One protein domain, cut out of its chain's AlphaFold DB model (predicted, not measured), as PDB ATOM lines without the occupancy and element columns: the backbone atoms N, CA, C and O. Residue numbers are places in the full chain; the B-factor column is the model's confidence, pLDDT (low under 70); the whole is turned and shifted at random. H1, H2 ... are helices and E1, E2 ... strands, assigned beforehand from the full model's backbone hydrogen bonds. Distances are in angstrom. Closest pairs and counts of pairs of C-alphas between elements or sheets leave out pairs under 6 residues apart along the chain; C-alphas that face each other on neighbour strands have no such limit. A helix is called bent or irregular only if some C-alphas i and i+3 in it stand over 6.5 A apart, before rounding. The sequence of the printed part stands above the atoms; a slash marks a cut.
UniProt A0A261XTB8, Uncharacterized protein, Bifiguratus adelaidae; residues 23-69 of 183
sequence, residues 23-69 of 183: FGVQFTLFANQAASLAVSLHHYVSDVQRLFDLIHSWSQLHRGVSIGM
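Overview. This is residues 23 to 69 of the 183 residues of an uncharacterized protein of Bifiguratus adelaidae (UniProt A0A261XTB8). A two-stranded hairpin, E1 and E2, and one helix, H1, make a loose V: the helix sets off beside the open end of the hairpin, where residues 42 to 47 turn the corner, and the two arms spread from there. The hairpin's turn, residues 30 to 34, lies at the far tip of one arm, and residues 59 to 64, of which 59 to 62 belong to H1, stand free at the tip of the other, before the tail to residue 69 folds back. The printed part has 47 residues with two named strands and one named helix, in the order E1, E2, H1; the sheet, E1 - E2, is antiparallel, and the class is mixed, helices and strands. The whole is loose, with a radius of gyration of the C-alphas of 12.8 A, and flat, spanning 36 by 28 by 14 A.

Arrangement. E1, residues 23 to 29, and E2, residues 35 to 41, are antiparallel neighbours and form a hairpin, with 170 degrees between their N-to-C directions. The C-alphas of Phe 23 and Leu 41 face each other at 4.5 A, and those of Leu 29 and Ala 35 at 4.6 A. Across the pair, N of Gly 24 and O of Ser 40 are within hydrogen-bond range at 2.9 A, as are N of Ser 36 and O of Thr 28 at 2.9 A. After E2 comes H1, residues 48 to 62. E2 and H1 have 1 pair of C-alphas within 8 A, those of Leu 41 and Leu 51, 7.3 A apart, while their centres are 12.0 A apart. E1 and H1 are apart. In H1 every O i to N i+4 pair is within hydrogen-bond range.

Along the chain. E1 begins at C-alpha 23, at (297.552, 197.153, 334.630), and measures 20.5 A from first to last C-alpha over residues 23 to 29. E2, residues 35 to 41, measures 20.0 A and ends at C-alpha 41, at (297.322, 195.860, 338.926). H1, residues 48 to 62, measures 21.3 A; it is not bent, and it ends at C-alpha 62, at (314.970, 204.023, 334.943).

Size, cuts and confidence. The two C-alphas farthest apart are those of Ala 31 and Met 69, at 37.6 A, while the first and last printed C-alphas, of Phe 23 and Met 69, are 18.8 A apart. The printed part has no cut. The link from E1 to E2 has 5 residues and is tight; the link from E2 to H1 has 6 residues and is short but not tight. The mean pLDDT of the printed part is 93.2, and no printed residue is under 70.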
ATOM      1  N   PHE A  23     296.503 196.313 334.063       91.44
ATOM      2  CA  PHE A  23     297.552 197.153 334.630       91.44
ATOM      3  C   PHE A  23     297.299 198.614 334.252       91.44
ATOM      4  O   PHE A  23     296.874 198.903 333.134       91.44
ATOM      5  N   GLY A  24     297.563 199.533 335.176       93.94
ATOM      6  CA  GLY A  24     297.399 200.966 334.971       93.94
ATOM      7  C   GLY A  24     298.385 201.763 335.813       93.94
ATOM      8  O   GLY A  24     298.694 201.399 336.946       93.94
ATOM      9  N   VAL A  25     298.872 202.868 335.257       96.44
ATOM     10  CA  VAL A  25     299.838 203.760 335.902       96.44
ATOM     11  C   VAL A  25     299.353 205.193 335.754       96.44
ATOM     12  O   VAL A  25     299.029 205.627 334.651       96.44
ATOM     13  N   GLN A  26     299.341 205.938 336.855       97.31
ATOM     14  CA  GLN A  26     299.047 207.366 336.870       97.31
ATOM     15  C   GLN A  26     300.194 208.116 337.543       97.31
ATOM     16  O   GLN A  26     300.505 207.892 338.713       97.31
ATOM     17  N   PHE A  27     300.786 209.056 336.812       97.06
ATOM     18  CA  PHE A  27     301.736 210.024 337.345       97.06
ATOM     19  C   PHE A  27     301.022 211.363 337.550       97.06
ATOM     20  O   PHE A  27     300.375 211.862 336.631       97.06
ATOM     21  N   THR A  28     301.112 211.931 338.751       98.00
ATOM     22  CA  THR A  28     300.454 213.199 339.101       98.00
ATOM     23  C   THR A  28     301.493 214.186 339.608       98.00
ATOM     24  O   THR A  28     302.166 213.917 340.602       98.00
ATOM     25  N   LEU A  29     301.612 215.335 338.941       98.19
ATOM     26  CA  LEU A  29     302.416 216.465 339.403       98.19
ATOM     27  C   LEU A  29     301.550 217.410 340.234       98.19
ATOM     28  O   LEU A  29     300.463 217.805 339.815       98.19
ATOM     29  N   PHE A  30     302.051 217.794 341.403       97.94
ATOM     30  CA  PHE A  30     301.437 218.797 342.266       97.94
ATOM     31  C   PHE A  30     302.015 220.188 341.968       97.94
ATOM     32  O   PHE A  30     303.135 220.325 341.475       97.94
ATOM     33  N   ALA A  31     301.270 221.244 342.308       97.44
ATOM     34  CA  ALA A  31     301.659 222.632 342.019       97.44
ATOM     35  C   ALA A  31     303.004 223.060 342.650       97.44
ATOM     36  O   ALA A  31     303.654 223.978 342.159       97.44
ATOM     37  N   ASN A  32     303.444 222.381 343.712       96.69
ATOM     38  CA  ASN A  32     304.740 222.579 344.370       96.69
ATOM     39  C   ASN A  32     305.875 221.710 343.783       96.69
ATOM     40  O   ASN A  32     306.891 221.525 344.446       96.69
ATOM     41  N   GLN A  33     305.696 221.147 342.582       95.38
ATOM     42  CA  GLN A  33     306.619 220.213 341.914       95.38
ATOM     43  C   GLN A  33     306.843 218.870 342.635       95.38
ATOM     44  O   GLN A  33     307.654 218.063 342.185       95.38
ATOM     45  N   ALA A  34     306.106 218.576 343.713       97.31
ATOM     46  CA  ALA A  34     306.027 217.206 344.209       97.31
ATOM     47  C   ALA A  34     305.340 216.313 343.161       97.31
ATOM     48  O   ALA A  34     304.551 216.786 342.338       97.31
ATOM     49  N   ALA A  35     305.594 215.008 343.225       96.56
ATOM     50  CA  ALA A  35     304.970 214.027 342.347       96.56
ATOM     51  C   ALA A  35     304.412 212.850 343.150       96.56
ATOM     52  O   ALA A  35     304.996 212.447 344.157       96.56
ATOM     53  N   SER A  36     303.314 212.262 342.678       97.25
ATOM     54  CA  SER A  36     302.880 210.925 343.081       97.25
ATOM     55  C   SER A  36     302.817 209.995 341.876       97.25
ATOM     56  O   SER A  36     302.553 210.405 340.744       97.25
ATOM     57  N   LEU A  37     303.069 208.718 342.146       95.88
ATOM     58  CA  LEU A  37     302.992 207.639 341.179       95.88
ATOM     59  C   LEU A  37     302.052 206.577 341.745       95.88
ATOM     60  O   LEU A  37     302.390 205.903 342.717       95.88
ATOM     61  N   ALA A  38     300.863 206.469 341.164       95.81
ATOM     62  CA  ALA A  38     299.898 205.432 341.491       95.81
ATOM     63  C   ALA A  38     300.012 204.298 340.469       95.81
ATOM     64  O   ALA A  38     300.085 204.540 339.263       95.81
ATOM     65  N   VAL A  39     300.013 203.063 340.962       94.88
ATOM     66  CA  VAL A  39     300.042 201.849 340.146       94.88
ATOM     67  C   VAL A  39     298.859 200.984 340.557       94.88
ATOM     68  O   VAL A  39     298.641 200.751 341.744       94.88
ATOM     69  N   SER A  40     298.097 200.527 339.571       91.69
ATOM     70  CA  SER A  40     297.003 199.578 339.727       91.69
ATOM     71  C   SER A  40     297.336 198.319 338.939       91.69
ATOM     72  O   SER A  40     297.771 198.398 337.789       91.69
ATOM     73  N   LEU A  41     297.139 197.160 339.554       90.19
ATOM     74  CA  LEU A  41     297.322 195.860 338.926       90.19
ATOM     75  C   LEU A  41     296.154 194.965 339.323       90.19
ATOM     76  O   LEU A  41     295.772 194.895 340.492       90.19
ATOM     77  N   HIS A  42     295.584 194.278 338.342       89.31
ATOM     78  CA  HIS A  42     294.491 193.354 338.567       89.31
ATOM     79  C   HIS A  42     295.021 192.075 339.228       89.31
ATOM     80  O   HIS A  42     295.806 191.342 338.625       89.31
ATOM     81  N   HIS A  43     294.581 191.791 340.457       86.25
ATOM     82  CA  HIS A  43     295.193 190.783 341.341       86.25
ATOM     83  C   HIS A  43     295.159 189.340 340.785       86.25
ATOM     84  O   HIS A  43     295.895 188.481 341.256       86.25
ATOM     85  N   TYR A  44     294.373 189.059 339.739       84.00
ATOM     86  CA  TYR A  44     294.473 187.804 338.974       84.00
ATOM     87  C   TYR A  44     295.862 187.585 338.341       84.00
ATOM     88  O   TYR A  44     296.338 186.456 338.278       84.00
ATOM     89  N   VAL A  45     296.515 188.659 337.887       86.88
ATOM     90  CA  VAL A  45     297.805 188.600 337.179       86.88
ATOM     91  C   VAL A  45     298.957 188.291 338.131       86.88
ATOM     92  O   VAL A  45     299.884 187.574 337.769       86.88
ATOM     93  N   SER A  46     298.925 188.875 339.326       88.94
ATOM     94  CA  SER A  46     300.093 189.000 340.195       88.94
ATOM     95  C   SER A  46     299.653 189.293 341.627       88.94
ATOM     96  O   SER A  46     298.638 189.966 341.828       88.94
ATOM     97  N   ASP A  47     300.423 188.829 342.611       88.94
ATOM     98  CA  ASP A  47     300.201 189.194 344.011       88.94
ATOM     99  C   ASP A  47     300.862 190.538 344.377       88.94
ATOM    100  O   ASP A  47     301.619 191.135 343.607       88.94
ATOM    101  N   VAL A  48     300.560 191.051 345.572       86.81
ATOM    102  CA  VAL A  48     301.088 192.341 346.046       86.81
ATOM    103  C   VAL A  48     302.619 192.340 346.165       86.81
ATOM    104  O   VAL A  48     303.236 193.379 345.940       86.81
ATOM    105  N   GLN A  49     303.253 191.205 346.480       87.50
ATOM    106  CA  GLN A  49     304.715 191.129 346.550       87.50
ATOM    107  C   GLN A  49     305.320 191.279 345.149       87.50
ATOM    108  O   GLN A  49     306.219 192.099 344.958       87.50
ATOM    109  N   ARG A  50     304.749 190.596 344.152       88.38
ATOM    110  CA  ARG A  50     305.142 190.735 342.740       88.38
ATOM    111  C   ARG A  50     304.925 192.138 342.181       88.38
ATOM    112  O   ARG A  50     305.754 192.629 341.420       88.38
ATOM    113  N   LEU A  51     303.857 192.825 342.591       91.25
ATOM    114  CA  LEU A  51     303.643 194.233 342.242       91.25
ATOM    115  C   LEU A  51     304.791 195.126 342.752       91.25
ATOM    116  O   LEU A  51     305.241 196.022 342.034       91.25
ATOM    117  N   PHE A  52     305.312 194.875 343.957       91.75
ATOM    118  CA  PHE A  52     306.496 195.583 344.451       91.75
ATOM    119  C   PHE A  52     307.782 195.174 343.718       91.75
ATOM    120  O   PHE A  52     308.589 196.055 343.415       91.75
ATOM    121  N   ASP A  53     307.949 193.896 343.356       90.94
ATOM    122  CA  ASP A  53     309.071 193.422 342.529       90.94
ATOM    123  C   ASP A  53     309.078 194.110 341.140       90.94
ATOM    124  O   ASP A  53     310.129 194.548 340.655       90.94
ATOM    125  N   LEU A  54     307.897 194.306 340.536       91.94
ATOM    126  CA  LEU A  54     307.691 195.060 339.293       91.94
ATOM    127  C   LEU A  54     308.066 196.541 339.452       91.94
ATOM    128  O   LEU A  54     308.842 197.064 338.653       91.94
ATOM    129  N   ILE A  55     307.553 197.220 340.487       94.56
ATOM    130  CA  ILE A  55     307.863 198.637 340.758       94.56
ATOM    131  C   ILE A  55     309.365 198.823 341.017       94.56
ATOM    132  O   ILE A  55     309.972 199.770 340.508       94.56
ATOM    133  N   HIS A  56     309.993 197.904 341.757       93.38
ATOM    134  CA  HIS A  56     311.434 197.917 341.991       93.38
ATOM    135  C   HIS A  56     312.211 197.772 340.678       93.38
ATOM    136  O   HIS A  56     313.069 198.603 340.380       93.38
ATOM    137  N   SER A  57     311.873 196.770 339.865       93.25
ATOM    138  CA  SER A  57     312.524 196.494 338.578       93.25
ATOM    139  C   SER A  57     312.362 197.648 337.584       93.25
ATOM    140  O   SER A  57     313.328 198.063 336.945       93.25
ATOM    141  N   TRP A  58     311.171 198.248 337.519       94.69
ATOM    142  CA  TRP A  58     310.897 199.441 336.716       94.69
ATOM    143  C   TRP A  58     311.756 200.639 337.158       94.69
ATOM    144  O   TRP A  58     312.313 201.355 336.320       94.69
ATOM    145  N   SER A  59     311.944 200.800 338.471       95.62
ATOM    146  CA  SER A  59     312.823 201.811 339.069       95.62
ATOM    147  C   SER A  59     314.313 201.559 338.778       95.62
ATOM    148  O   SER A  59     315.062 202.516 338.581       95.62
ATOM    149  N   GLN A  60     314.754 200.295 338.711       96.38
ATOM    150  CA  GLN A  60     316.121 199.936 338.306       96.38
ATOM    151  C   GLN A  60     316.378 200.256 336.829       96.38
ATOM    152  O   GLN A  60     317.361 200.928 336.517       96.38
ATOM    153  N   LEU A  61     315.450 199.886 335.939       95.69
ATOM    154  CA  LEU A  61     315.522 200.221 334.513       95.69
ATOM    155  C   LEU A  61     315.640 201.737 334.280       95.69
ATOM    156  O   LEU A  61     316.467 202.172 333.484       95.69
ATOM    157  N   HIS A  62     314.889 202.554 335.029       95.06
ATOM    158  CA  HIS A  62     314.970 204.023 334.943       95.06
ATOM    159  C   HIS A  62     316.307 204.606 335.424       95.06
ATOM    160  O   HIS A  62     316.646 205.732 335.068       95.06
ATOM    161  N   ARG A  63     317.086 203.847 336.203       97.31
ATOM    162  CA  ARG A  63     318.459 204.190 336.606       97.31
ATOM    163  C   ARG A  63     319.529 203.592 335.682       97.31
ATOM    164  O   ARG A  63     320.710 203.698 335.995       97.31
ATOM    165  N   GLY A  64     319.144 202.951 334.575       96.69
ATOM    166  CA  GLY A  64     320.072 202.260 333.672       96.69
ATOM    167  C   GLY A  64     320.661 200.967 334.250       96.69
ATOM    168  O   GLY A  64     321.651 200.458 333.730       96.69
ATOM    169  N   VAL A  65     320.077 200.430 335.325       97.44
ATOM    170  CA  VAL A  65     320.508 199.168 335.936       97.44
ATOM    171  C   VAL A  65     319.843 198.008 335.196       97.44
ATOM    172  O   VAL A  65     318.620 197.960 335.069       97.44
ATOM    173  N   SER A  66     320.657 197.064 334.717       93.69
ATOM    174  CA  SER A  66     320.168 195.841 334.073       93.69
ATOM    175  C   SER A  66     319.416 194.955 335.071       93.69
ATOM    176  O   SER A  66     319.850 194.797 336.213       93.69
ATOM    177  N   ILE A  67     318.306 194.361 334.631       91.81
ATOM    178  CA  ILE A  67     317.479 193.443 335.422       91.81
ATOM    179  C   ILE A  67     317.430 192.059 334.764       91.81
ATOM    180  O   ILE A  67     317.595 191.927 333.551       91.81
ATOM    181  N   GLY A  68     317.188 191.022 335.567       88.12
ATOM    182  CA  GLY A  68     316.908 189.681 335.051       88.12
ATOM    183  C   GLY A  68     315.534 189.600 334.378       88.12
ATOM    184  O   GLY A  68     314.628 190.368 334.701       88.12
ATOM    185  N   MET A  69     315.369 188.646 333.459       86.69
ATOM    186  CA  MET A  69     314.066 188.346 332.862       86.69
ATOM    187  C   MET A  69     313.159 187.659 333.904       86.69
ATOM    188  O   MET A  69     313.612 186.699 334.535       86.69
TER     189      MET A  69